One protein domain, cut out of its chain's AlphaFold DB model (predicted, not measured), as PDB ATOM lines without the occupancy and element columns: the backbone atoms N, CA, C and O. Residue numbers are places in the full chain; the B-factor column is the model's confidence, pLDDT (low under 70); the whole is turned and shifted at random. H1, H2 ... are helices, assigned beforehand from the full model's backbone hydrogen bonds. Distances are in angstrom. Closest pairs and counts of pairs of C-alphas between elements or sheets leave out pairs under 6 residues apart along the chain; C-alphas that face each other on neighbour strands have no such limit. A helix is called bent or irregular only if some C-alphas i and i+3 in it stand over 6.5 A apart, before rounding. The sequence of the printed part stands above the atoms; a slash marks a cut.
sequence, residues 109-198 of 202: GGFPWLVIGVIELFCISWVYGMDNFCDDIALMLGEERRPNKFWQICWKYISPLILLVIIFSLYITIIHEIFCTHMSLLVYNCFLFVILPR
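This is residues 109 to 198 of the 202 residues of a protein of Adineta steineri (UniProt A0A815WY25). One long helix, H2, has its first part beside H1, a shorter, sharply kinked helix. Residues 172 to 198 stick out free and extend the length. The 90 printed residues, all helix by class, hold H1 then H2 and no named strand; they are extended, radius of gyration of the C-alphas 23.3 A, spanning 81 by 18 by 18 A.

H2, residues 149 to 195, and H1, residues 111 to 141, were each assigned as one helix by hydrogen bonds, but are bent: C-alphas 156 and 159 are 6.9 A apart, 127 and 130 8.7 A. The arms H1a, residues 111 to 127, and H2b, residues 159 to 195, touch, H2b with residues 159 to 170 alone, opposite ways at a shallow tilt of 28 degrees; their closest C-alphas, Val 118 and Pro 160, are 6.1 A apart. H1b, residues 130 to 141, is about perpendicular to H1a, 89 degrees, and apart from H2b. H2a, residues 149 to 156, touches H1a, closest C-alphas Lys 156 and Ser 125, 5.3 A. In the four arms every O i to N i+4 pair is within hydrogen-bond range.

H2b measures 53.0 A, ending at C-alpha 195 (11.722, 72.063, -12.332). H1a, 23.1 A, begins at C-alpha 111 (-4.825, 37.068, -10.128).

The farthest C-alphas, Glu 144 and Arg 198, are 82.3 A apart. The printed part has no cut; the H1 to H2 link is short. Residues 177 to 198 have pLDDT under 70.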
ATOM      1  N   GLY A 109      -0.997  35.388 -15.487       75.12
ATOM      2  CA  GLY A 109      -0.541  34.242 -14.684       75.12
ATOM      3  C   GLY A 109      -0.908  34.287 -13.195       75.12
ATOM      4  O   GLY A 109      -0.961  33.246 -12.546       75.12
ATOM      5  N   GLY A 110      -1.196  35.470 -12.649       80.19
ATOM      6  CA  GLY A 110      -1.447  35.659 -11.217       80.19
ATOM      7  C   GLY A 110      -2.928  35.650 -10.827       80.19
ATOM      8  O   GLY A 110      -3.530  34.616 -10.542       80.19
ATOM      9  N   PHE A 111      -3.516  36.845 -10.749       83.31
ATOM     10  CA  PHE A 111      -4.825  37.068 -10.128       83.31
ATOM     11  C   PHE A 111      -6.004  36.333 -10.807       83.31
ATOM     12  O   PHE A 111      -6.785  35.711 -10.083       83.31
ATOM     13  N   PRO A 112      -6.158  36.332 -12.150       88.56
ATOM     14  CA  PRO A 112      -7.317  35.706 -12.793       88.56
ATOM     15  C   PRO A 112      -7.425  34.195 -12.539       88.56
ATOM     16  O   PRO A 112      -8.514  33.710 -12.233       88.56
ATOM     17  N   TRP A 113      -6.310  33.456 -12.594       88.44
ATOM     18  CA  TRP A 113      -6.295  32.009 -12.331       88.44
ATOM     19  C   TRP A 113      -6.734  31.668 -10.908       88.44
ATOM     20  O   TRP A 113      -7.483  30.716 -10.701       88.44
ATOM     21  N   LEU A 114      -6.320  32.473  -9.926       89.38
ATOM     22  CA  LEU A 114      -6.719  32.274  -8.533       89.38
ATOM     23  C   LEU A 114      -8.221  32.495  -8.331       89.38
ATOM     24  O   LEU A 114      -8.858  31.732  -7.605       89.38
ATOM     25  N   VAL A 115      -8.797  33.504  -8.990       88.94
ATOM     26  CA  VAL A 115     -10.245  33.763  -8.939       88.94
ATOM     27  C   VAL A 115     -11.027  32.593  -9.535       88.94
ATOM     28  O   VAL A 115     -11.994  32.141  -8.919       88.94
ATOM     29  N   ILE A 116     -10.591  32.067 -10.685       91.94
ATOM     30  CA  ILE A 116     -11.205  30.884 -11.309       91.94
ATOM     31  C   ILE A 116     -11.160  29.692 -10.343       91.94
ATOM     32  O   ILE A 116     -12.193  29.069 -10.110       91.94
ATOM     33  N   GLY A 117     -10.013  29.438  -9.703       91.44
ATOM     34  CA  GLY A 117      -9.868  28.346  -8.736       91.44
ATOM     35  C   GLY A 117     -10.792  28.466  -7.516       91.44
ATOM     36  O   GLY A 117     -11.353  27.470  -7.065       91.44
ATOM     37  N   VAL A 118     -11.018  29.678  -6.990       90.56
ATOM     38  CA  VAL A 118     -11.971  29.881  -5.879       90.56
ATOM     39  C   VAL A 118     -13.404  29.592  -6.312       90.56
ATOM     40  O   VAL A 118     -14.140  28.933  -5.576       90.56
ATOM     41  N   ILE A 119     -13.801  30.067  -7.495       92.81
ATOM     42  CA  ILE A 119     -15.141  29.821  -8.035       92.81
ATOM     43  C   ILE A 119     -15.345  28.320  -8.258       92.81
ATOM     44  O   ILE A 119     -16.369  27.782  -7.844       92.81
ATOM     45  N   GLU A 120     -14.366  27.630  -8.841       93.62
ATOM     46  CA  GLU A 120     -14.425  26.189  -9.086       93.62
ATOM     47  C   GLU A 120     -14.579  25.389  -7.783       93.62
ATOM     48  O   GLU A 120     -15.497  24.576  -7.657       93.62
ATOM     49  N   LEU A 121     -13.760  25.679  -6.765       92.12
ATOM     50  CA  LEU A 121     -13.868  25.015  -5.462       92.12
ATOM     51  C   LEU A 121     -15.203  25.292  -4.767       92.12
ATOM     52  O   LEU A 121     -15.761  24.392  -4.130       92.12
ATOM     53  N   PHE A 122     -15.720  26.518  -4.876       92.19
ATOM     54  CA  PHE A 122     -17.014  26.883  -4.309       92.19
ATOM     55  C   PHE A 122     -18.159  26.133  -5.002       92.19
ATOM     56  O   PHE A 122     -19.025  25.562  -4.329       92.19
ATOM     57  N   CYS A 123     -18.127  26.070  -6.337       93.88
ATOM     58  CA  CYS A 123     -19.082  25.319  -7.143       93.88
ATOM     59  C   CYS A 123     -19.093  23.831  -6.765       93.88
ATOM     60  O   CYS A 123     -20.162  23.282  -6.503       93.88
ATOM     61  N   ILE A 124     -17.930  23.186  -6.657       92.75
ATOM     62  CA  ILE A 124     -17.850  21.755  -6.319       92.75
ATOM     63  C   ILE A 124     -18.278  21.503  -4.862       92.75
ATOM     64  O   ILE A 124     -19.074  20.607  -4.584       92.75
ATOM     65  N   SER A 125     -17.793  22.303  -3.910       90.62
ATOM     66  CA  SER A 125     -17.961  21.996  -2.481       90.62
ATOM     67  C   SER A 125     -19.343  22.357  -1.925       90.62
ATOM     68  O   SER A 125     -19.869  21.621  -1.083       90.62
ATOM     69  N   TRP A 126     -19.925  23.483  -2.359       90.81
ATOM     70  CA  TRP A 126     -21.196  24.000  -1.829       90.81
ATOM     71  C   TRP A 126     -22.371  23.890  -2.796       90.81
ATOM     72  O   TRP A 126     -23.463  23.567  -2.338       90.81
ATOM     73  N   VAL A 127     -22.181  24.166  -4.092       94.06
ATOM     74  CA  VAL A 127     -23.292  24.134  -5.063       94.06
ATOM     75  C   VAL A 127     -23.623  22.698  -5.462       94.06
ATOM     76  O   VAL A 127     -24.779  22.297  -5.377       94.06
ATOM     77  N   TYR A 128     -22.617  21.915  -5.856       93.62
ATOM     78  CA  TYR A 128     -22.791  20.494  -6.171       93.62
ATOM     79  C   TYR A 128     -22.957  19.638  -4.908       93.62
ATOM     80  O   TYR A 128     -23.750  18.698  -4.878       93.62
ATOM     81  N   GLY A 129     -22.258  20.019  -3.836       91.81
ATOM     82  CA  GLY A 129     -22.312  19.360  -2.538       91.81
ATOM     83  C   GLY A 129     -21.213  18.311  -2.382       91.81
ATOM     84  O   GLY A 129     -21.088  17.375  -3.169       91.81
ATOM     85  N   MET A 130     -20.430  18.453  -1.313       89.56
ATOM     86  CA  MET A 130     -19.287  17.582  -1.016       89.56
ATOM     87  C   MET A 130     -19.657  16.092  -0.875       89.56
ATOM     88  O   MET A 130     -18.854  15.227  -1.222       89.56
ATOM     89  N   ASP A 131     -20.856  15.784  -0.376       89.56
ATOM     90  CA  ASP A 131     -21.312  14.400  -0.203       89.56
ATOM     91  C   ASP A 131     -21.596  13.724  -1.552       89.56
ATOM     92  O   ASP A 131     -21.089  12.626  -1.779       89.56
ATOM     93  N   ASN A 132     -22.268  14.428  -2.473       91.00
ATOM     94  CA  ASN A 132     -22.501  13.965  -3.847       91.00
ATOM     95  C   ASN A 132     -21.170  13.723  -4.572       91.00
ATOM     96  O   ASN A 132     -20.974  12.684  -5.192       91.00
ATOM     97  N   PHE A 133     -20.205  14.633  -4.409       90.06
ATOM     98  CA  PHE A 133     -18.868  14.465  -4.982       90.06
ATOM     99  C   PHE A 133     -18.130  13.236  -4.421       90.06
ATOM    100  O   PHE A 133     -17.422  12.539  -5.146       90.06
ATOM    101  N   CYS A 134     -18.302  12.928  -3.131       89.50
ATOM    102  CA  CYS A 134     -17.738  11.710  -2.547       89.50
ATOM    103  C   CYS A 134     -18.411  10.438  -3.069       89.50
ATOM    104  O   CYS A 134     -17.729   9.421  -3.202       89.50
ATOM    105  N   ASP A 135     -19.719  10.490  -3.330       91.31
ATOM    106  CA  ASP A 135     -20.484   9.380  -3.901       91.31
ATOM    107  C   ASP A 135     -20.039   9.096  -5.341       91.31
ATOM    108  O   ASP A 135     -19.796   7.941  -5.685       91.31
ATOM    109  N   ASP A 136     -19.801  10.136  -6.145       92.25
ATOM    110  CA  ASP A 136     -19.266   9.992  -7.505       92.25
ATOM    111  C   ASP A 136     -17.866   9.366  -7.511       92.25
ATOM    112  O   ASP A 136     -17.577   8.467  -8.302       92.25
ATOM    113  N   ILE A 137     -16.990   9.791  -6.594       90.31
ATOM    114  CA  ILE A 137     -15.653   9.198  -6.450       90.31
ATOM    115  C   ILE A 137     -15.756   7.724  -6.040       90.31
ATOM    116  O   ILE A 137     -15.021   6.886  -6.568       90.31
ATOM    117  N   ALA A 138     -16.662   7.398  -5.116       91.25
ATOM    118  CA  ALA A 138     -16.909   6.021  -4.704       91.25
ATOM    119  C   ALA A 138     -17.460   5.178  -5.868       91.25
ATOM    120  O   ALA A 138     -17.055   4.032  -6.038       91.25
ATOM    121  N   LEU A 139     -18.301   5.754  -6.729       92.62
ATOM    122  CA  LEU A 139     -18.805   5.090  -7.930       92.62
ATOM    123  C   LEU A 139     -17.697   4.836  -8.969       92.62
ATOM    124  O   LEU A 139     -17.687   3.783  -9.603       92.62
ATOM    125  N   MET A 140     -16.736   5.752  -9.127       90.31
ATOM    126  CA  MET A 140     -15.624   5.601 -10.081       90.31
ATOM    127  C   MET A 140     -14.509   4.662  -9.594       90.31
ATOM    128  O   MET A 140     -13.933   3.923 -10.392       90.31
ATOM    129  N   LEU A 141     -14.169   4.699  -8.301       88.25
ATOM    130  CA  LEU A 141     -13.047   3.940  -7.722       88.25
ATOM    131  C   LEU A 141     -13.471   2.630  -7.037       88.25
ATOM    132  O   LEU A 141     -12.598   1.847  -6.647       88.25
ATOM    133  N   GLY A 142     -14.778   2.403  -6.895       84.06
ATOM    134  CA  GLY A 142     -15.383   1.336  -6.099       84.06
ATOM    135  C   GLY A 142     -15.765   1.812  -4.691       84.06
ATOM    136  O   GLY A 142     -15.031   2.581  -4.066       84.06
ATOM    137  N   GLU A 143     -16.908   1.331  -4.180       75.69
ATOM    138  CA  GLU A 143     -17.522   1.810  -2.925       75.69
ATOM    139  C   GLU A 143     -16.591   1.728  -1.705       75.69
ATOM    140  O   GLU A 143     -16.657   2.568  -0.806       75.69
ATOM    141  N   GLU A 144     -15.661   0.772  -1.695       73.19
ATOM    142  CA  GLU A 144     -14.689   0.599  -0.609       73.19
ATOM    143  C   GLU A 144     -13.671   1.746  -0.497       73.19
ATOM    144  O   GLU A 144     -12.976   1.869   0.512       73.19
ATOM    145  N   ARG A 145     -13.568   2.606  -1.517       77.56
ATOM    146  CA  ARG A 145     -12.593   3.705  -1.591       77.56
ATOM    147  C   ARG A 145     -13.218   5.084  -1.407       77.56
ATOM    148  O   ARG A 145     -12.668   6.075  -1.889       77.56
ATOM    149  N   ARG A 146     -14.336   5.177  -0.679       81.38
ATOM    150  CA  ARG A 146     -14.941   6.472  -0.339       81.38
ATOM    151  C   ARG A 146     -13.907   7.387   0.351       81.38
ATOM    152  O   ARG A 146     -13.268   6.957   1.318       81.38
ATOM    153  N   PRO A 147     -13.747   8.653  -0.088       84.62
ATOM    154  CA  PRO A 147     -12.790   9.580   0.507       84.62
ATOM    155  C   PRO A 147     -13.018   9.752   2.012       84.62
ATOM    156  O   PRO A 147     -14.128  10.062   2.457       84.62
ATOM    157  N   ASN A 148     -11.955   9.580   2.801       86.81
ATOM    158  CA  ASN A 148     -12.004   9.765   4.251       86.81
ATOM    159  C   ASN A 148     -12.384  11.218   4.610       86.81
ATOM    160  O   ASN A 148     -12.056  12.152   3.877       86.81
ATOM    161  N   LYS A 149     -12.995  11.432   5.780       86.75
ATOM    162  CA  LYS A 149     -13.454  12.748   6.262       86.75
ATOM    163  C   LYS A 149     -12.356  13.818   6.268       86.75
ATOM    164  O   LYS A 149     -12.658  14.990   6.072       86.75
ATOM    165  N   PHE A 150     -11.089  13.428   6.438       88.75
ATOM    166  CA  PHE A 150      -9.942  14.333   6.311       88.75
ATOM    167  C   PHE A 150      -9.899  15.039   4.944       88.75
ATOM    168  O   PHE A 150      -9.780  16.261   4.885       88.75
ATOM    169  N   TRP A 151     -10.063  14.286   3.852       87.62
ATOM    170  CA  TRP A 151     -10.076  14.831   2.493       87.62
ATOM    171  C   TRP A 151     -11.283  15.734   2.258       87.62
ATOM    172  O   TRP A 151     -11.152  16.796   1.658       87.62
ATOM    173  N   GLN A 152     -12.432  15.363   2.823       87.81
ATOM    174  CA  GLN A 152     -13.654  16.157   2.721       87.81
ATOM    175  C   GLN A 152     -13.520  17.518   3.409       87.81
ATOM    176  O   GLN A 152     -13.894  18.539   2.839       87.81
ATOM    177  N   ILE A 153     -12.937  17.553   4.611       90.19
ATOM    178  CA  ILE A 153     -12.658  18.805   5.328       90.19
ATOM    179  C   ILE A 153     -11.622  19.638   4.566       90.19
ATOM    180  O   ILE A 153     -11.760  20.860   4.480       90.19
ATOM    181  N   CYS A 154     -10.611  18.984   3.988       90.81
ATOM    182  CA  CYS A 154      -9.581  19.653   3.206       90.81
ATOM    183  C   CYS A 154     -10.175  20.391   1.999       90.81
ATOM    184  O   CYS A 154      -9.991  21.599   1.875       90.81
ATOM    185  N   TRP A 155     -10.961  19.703   1.169       89.31
ATOM    186  CA  TRP A 155     -11.548  20.302  -0.032       89.31
ATOM    187  C   TRP A 155     -12.643  21.316   0.289       89.31
ATOM    188  O   TRP A 155     -12.685  22.378  -0.327       89.31
ATOM    189  N   LYS A 156     -13.473  21.042   1.302       89.12
ATOM    190  CA  LYS A 156     -14.586  21.923   1.662       89.12
ATOM    191  C   LYS A 156     -14.144  23.197   2.377       89.12
ATOM    192  O   LYS A 156     -14.748  24.234   2.157       89.12
ATOM    193  N   TYR A 157     -13.134  23.147   3.247       89.31
ATOM    194  CA  TYR A 157     -12.787  24.292   4.100       89.31
ATOM    195  C   TYR A 157     -11.341  24.759   3.952       89.31
ATOM    196  O   TYR A 157     -11.105  25.963   3.889       89.31
ATOM    197  N   ILE A 158     -10.371  23.844   3.892       92.25
ATOM    198  CA  ILE A 158      -8.948  24.214   3.926       92.25
ATOM    199  C   ILE A 158      -8.514  24.841   2.597       92.25
ATOM    200  O   ILE A 158      -7.982  25.948   2.593       92.25
ATOM    201  N   SER A 159      -8.780  24.177   1.471       91.00
ATOM    202  CA  SER A 159      -8.429  24.668   0.134       91.00
ATOM    203  C   SER A 159      -9.014  26.052  -0.188       91.00
ATOM    204  O   SER A 159      -8.236  26.938  -0.552       91.00
ATOM    205  N   PRO A 160     -10.330  26.310  -0.021       89.69
ATOM    206  CA  PRO A 160     -10.876  27.638  -0.294       89.69
ATOM    207  C   PRO A 160     -10.326  28.698   0.666       89.69
ATOM    208  O   PRO A 160     -10.074  29.821   0.241       89.69
ATOM    209  N   LEU A 161     -10.068  28.356   1.934       91.38
ATOM    210  CA  LEU A 161      -9.476  29.291   2.893       91.38
ATOM    211  C   LEU A 161      -8.049  29.682   2.497       91.38
ATOM    212  O   LEU A 161      -7.723  30.867   2.511       91.38
ATOM    213  N   ILE A 162      -7.213  28.718   2.101       91.88
ATOM    214  CA  ILE A 162      -5.846  28.993   1.638       91.88
ATOM    215  C   ILE A 162      -5.875  29.895   0.399       91.88
ATOM    216  O   ILE A 162      -5.151  30.890   0.359       91.88
ATOM    217  N   LEU A 163      -6.735  29.606  -0.583       89.25
ATOM    218  CA  LEU A 163      -6.853  30.448  -1.777       89.25
ATOM    219  C   LEU A 163      -7.337  31.864  -1.447       89.25
ATOM    220  O   LEU A 163      -6.791  32.826  -1.983       89.25
ATOM    221  N   LEU A 164      -8.299  32.020  -0.531       88.38
ATOM    222  CA  LEU A 164      -8.754  33.339  -0.083       88.38
ATOM    223  C   LEU A 164      -7.637  34.133   0.607       88.38
ATOM    224  O   LEU A 164      -7.499  35.328   0.352       88.38
ATOM    225  N   VAL A 165      -6.810  33.483   1.431       90.06
ATOM    226  CA  VAL A 165      -5.647  34.122   2.069       90.06
ATOM    227  C   VAL A 165      -4.627  34.576   1.023       90.06
ATOM    228  O   VAL A 165      -4.126  35.697   1.110       90.06
ATOM    229  N   ILE A 166      -4.349  33.748   0.011       88.88
ATOM    230  CA  ILE A 166      -3.424  34.100  -1.077       88.88
ATOM    231  C   ILE A 166      -3.970  35.284  -1.884       88.88
ATOM    232  O   ILE A 166      -3.242  36.249  -2.111       88.88
ATOM    233  N   ILE A 167      -5.253  35.266  -2.261       87.25
ATOM    234  CA  ILE A 167      -5.892  36.381  -2.978       87.25
ATOM    235  C   ILE A 167      -5.838  37.664  -2.148       87.25
ATOM    236  O   ILE A 167      -5.505  38.721  -2.679       87.25
ATOM    237  N   PHE A 168      -6.120  37.585  -0.846       86.56
ATOM    238  CA  PHE A 168      -6.062  38.742   0.043       86.56
ATOM    239  C   PHE A 168      -4.640  39.303   0.167       86.56
ATOM    240  O   PHE A 168      -4.443  40.513   0.073       86.56
ATOM    241  N   SER A 169      -3.634  38.432   0.299       84.38
ATOM    242  CA  SER A 169      -2.227  38.838   0.308       84.38
ATOM    243  C   SER A 169      -1.825  39.524  -0.997       84.38
ATOM    244  O   SER A 169      -1.150  40.549  -0.961       84.38
ATOM    245  N   LEU A 170      -2.240  38.988  -2.147       82.00
ATOM    246  CA  LEU A 170      -1.947  39.586  -3.450       82.00
ATOM    247  C   LEU A 170      -2.661  40.922  -3.632       82.00
ATOM    248  O   LEU A 170      -2.061  41.868  -4.130       82.00
ATOM    249  N   TYR A 171      -3.909  41.030  -3.178       79.38
ATOM    250  CA  TYR A 171      -4.661  42.279  -3.206       79.38
ATOM    251  C   TYR A 171      -3.971  43.377  -2.384       79.38
ATOM    252  O   TYR A 171      -3.832  44.503  -2.861       79.38
ATOM    253  N   ILE A 172      -3.460  43.045  -1.191       80.12
ATOM    254  CA  ILE A 172      -2.666  43.976  -0.375       80.12
ATOM    255  C   ILE A 172      -1.381  44.387  -1.101       80.12
ATOM    256  O   ILE A 172      -1.075  45.578  -1.146       80.12
ATOM    257  N   THR A 173      -0.641  43.438  -1.681       77.06
ATOM    258  CA  THR A 173       0.588  43.740  -2.432       77.06
ATOM    259  C   THR A 173       0.305  44.663  -3.613       77.06
ATOM    260  O   THR A 173       1.009  45.654  -3.785       77.06
ATOM    261  N   ILE A 174      -0.765  44.407  -4.372       72.38
ATOM    262  CA  ILE A 174      -1.187  45.248  -5.497       72.38
ATOM    263  C   ILE A 174      -1.572  46.651  -5.013       72.38
ATOM    264  O   ILE A 174      -1.144  47.635  -5.607       72.38
ATOM    265  N   ILE A 175      -2.323  46.783  -3.913       72.38
ATOM    266  CA  ILE A 175      -2.639  48.100  -3.332       72.38
ATOM    267  C   ILE A 175      -1.367  48.829  -2.906       72.38
ATOM    268  O   ILE A 175      -1.237  50.026  -3.152       72.38
ATOM    269  N   HIS A 176      -0.430  48.128  -2.271       71.69
ATOM    270  CA  HIS A 176       0.829  48.714  -1.834       71.69
ATOM    271  C   HIS A 176       1.667  49.187  -3.030       71.69
ATOM    272  O   HIS A 176       2.231  50.277  -2.997       71.69
ATOM    273  N   GLU A 177       1.706  48.414  -4.114       68.81
ATOM    274  CA  GLU A 177       2.406  48.765  -5.350       68.81
ATOM    275  C   GLU A 177       1.728  49.934  -6.081       68.81
ATOM    276  O   GLU A 177       2.411  50.859  -6.523       68.81
ATOM    277  N   ILE A 178       0.389  49.974  -6.116       64.38
ATOM    278  CA  ILE A 178      -0.390  51.113  -6.621       64.38
ATOM    279  C   ILE A 178      -0.120  52.358  -5.775       64.38
ATOM    280  O   ILE A 178       0.140  53.415  -6.339       64.38
ATOM    281  N   PHE A 179      -0.123  52.260  -4.444       59.75
ATOM    282  CA  PHE A 179       0.158  53.382  -3.545       59.75
ATOM    283  C   PHE A 179       1.597  53.891  -3.702       59.75
ATOM    284  O   PHE A 179       1.825  55.097  -3.780       59.75
ATOM    285  N   CYS A 180       2.570  52.986  -3.827       58.81
ATOM    286  CA  CYS A 180       3.974  53.328  -4.049       58.81
ATOM    287  C   CYS A 180       4.195  53.950  -5.441       58.81
ATOM    288  O   CYS A 180       4.932  54.932  -5.575       58.81
ATOM    289  N   THR A 181       3.492  53.459  -6.468       60.06
ATOM    290  CA  THR A 181       3.484  54.046  -7.818       60.06
ATOM    291  C   THR A 181       2.834  55.425  -7.801       60.06
ATOM    292  O   THR A 181       3.398  56.373  -8.327       60.06
ATOM    293  N   HIS A 182       1.699  55.597  -7.122       58.00
ATOM    294  CA  HIS A 182       1.044  56.899  -6.984       58.00
ATOM    295  C   HIS A 182       1.913  57.904  -6.216       58.00
ATOM    296  O   HIS A 182       1.950  59.078  -6.576       58.00
ATOM    297  N   MET A 183       2.648  57.452  -5.193       57.28
ATOM    298  CA  MET A 183       3.570  58.287  -4.422       57.28
ATOM    299  C   MET A 183       4.812  58.669  -5.236       57.28
ATOM    300  O   MET A 183       5.209  59.829  -5.225       57.28
ATOM    301  N   SER A 184       5.387  57.745  -6.006       59.84
ATOM    302  CA  SER A 184       6.498  58.046  -6.919       59.84
ATOM    303  C   SER A 184       6.062  58.946  -8.078       59.84
ATOM    304  O   SER A 184       6.767  59.900  -8.379       59.84
ATOM    305  N   LEU A 185       4.876  58.755  -8.662       59.84
ATOM    306  CA  LEU A 185       4.313  59.625  -9.705       59.84
ATOM    307  C   LEU A 185       3.938  61.014  -9.155       59.84
ATOM    308  O   LEU A 185       4.104  62.005  -9.863       59.84
ATOM    309  N   LEU A 186       3.514  61.119  -7.888       59.94
ATOM    310  CA  LEU A 186       3.366  62.397  -7.177       59.94
ATOM    311  C   LEU A 186       4.715  63.071  -6.925       59.94
ATOM    312  O   LEU A 186       4.825  64.269  -7.151       59.94
ATOM    313  N   VAL A 187       5.749  62.331  -6.519       61.78
ATOM    314  CA  VAL A 187       7.110  62.870  -6.360       61.78
ATOM    315  C   VAL A 187       7.668  63.321  -7.710       61.78
ATOM    316  O   VAL A 187       8.184  64.428  -7.792       61.78
ATOM    317  N   TYR A 188       7.502  62.538  -8.779       61.38
ATOM    318  CA  TYR A 188       7.911  62.909 -10.134       61.38
ATOM    319  C   TYR A 188       7.124  64.110 -10.663       61.38
ATOM    320  O   TYR A 188       7.746  65.023 -11.192       61.38
ATOM    321  N   ASN A 189       5.799  64.179 -10.480       57.53
ATOM    322  CA  ASN A 189       5.010  65.354 -10.865       57.53
ATOM    323  C   ASN A 189       5.333  66.582 -10.008       57.53
ATOM    324  O   ASN A 189       5.401  67.672 -10.559       57.53
ATOM    325  N   CYS A 190       5.589  66.443  -8.703       55.53
ATOM    326  CA  CYS A 190       6.054  67.543  -7.853       55.53
ATOM    327  C   CYS A 190       7.454  68.017  -8.257       55.53
ATOM    328  O   CYS A 190       7.674  69.221  -8.344       55.53
ATOM    329  N   PHE A 191       8.383  67.106  -8.563       58.41
ATOM    330  CA  PHE A 191       9.695  67.461  -9.106       58.41
ATOM    331  C   PHE A 191       9.570  68.133 -10.477       58.41
ATOM    332  O   PHE A 191      10.241  69.131 -10.717       58.41
ATOM    333  N   LEU A 192       8.673  67.664 -11.350       55.94
ATOM    334  CA  LEU A 192       8.401  68.302 -12.639       55.94
ATOM    335  C   LEU A 192       7.761  69.689 -12.462       55.94
ATOM    336  O   LEU A 192       8.099  70.598 -13.207       55.94
ATOM    337  N   PHE A 193       6.898  69.889 -11.460       56.19
ATOM    338  CA  PHE A 193       6.292  71.190 -11.128       56.19
ATOM    339  C   PHE A 193       7.289  72.177 -10.502       56.19
ATOM    340  O   PHE A 193       7.121  73.386 -10.637       56.19
ATOM    341  N   VAL A 194       8.318  71.674  -9.811       58.88
ATOM    342  CA  VAL A 194       9.418  72.475  -9.244       58.88
ATOM    343  C   VAL A 194      10.489  72.791 -10.296       58.88
ATOM    344  O   VAL A 194      11.106  73.851 -10.230       58.88
ATOM    345  N   ILE A 195      10.706  71.906 -11.277       55.84
ATOM    346  CA  ILE A 195      11.722  72.063 -12.332       55.84
ATOM    347  C   ILE A 195      11.171  72.760 -13.586       55.84
ATOM    348  O   ILE A 195      11.942  73.418 -14.282       55.84
ATOM    349  N   LEU A 196       9.868  72.679 -13.888       43.66
ATOM    350  CA  LEU A 196       9.274  73.463 -14.973       43.66
ATOM    351  C   LEU A 196       9.166  74.930 -14.533       43.66
ATOM    352  O   LEU A 196       8.362  75.248 -13.653       43.66
ATOM    353  N   PRO A 197       9.933  75.854 -15.142       43.62
ATOM    354  CA  PRO A 197       9.741  77.266 -14.889       43.62
ATOM    355  C   PRO A 197       8.309  77.619 -15.282       43.62
ATOM    356  O   PRO A 197       7.832  77.287 -16.367       43.62
ATOM    357  N   ARG A 198       7.620  78.315 -14.382       49.94
ATOM    358  CA  ARG A 198       6.339  78.970 -14.631       49.94
ATOM    359  C   ARG A 198       6.545  80.103 -15.647       49.94
ATOM    360  O   ARG A 198       6.436  81.270 -15.299       49.94
TER     361      ARG A 198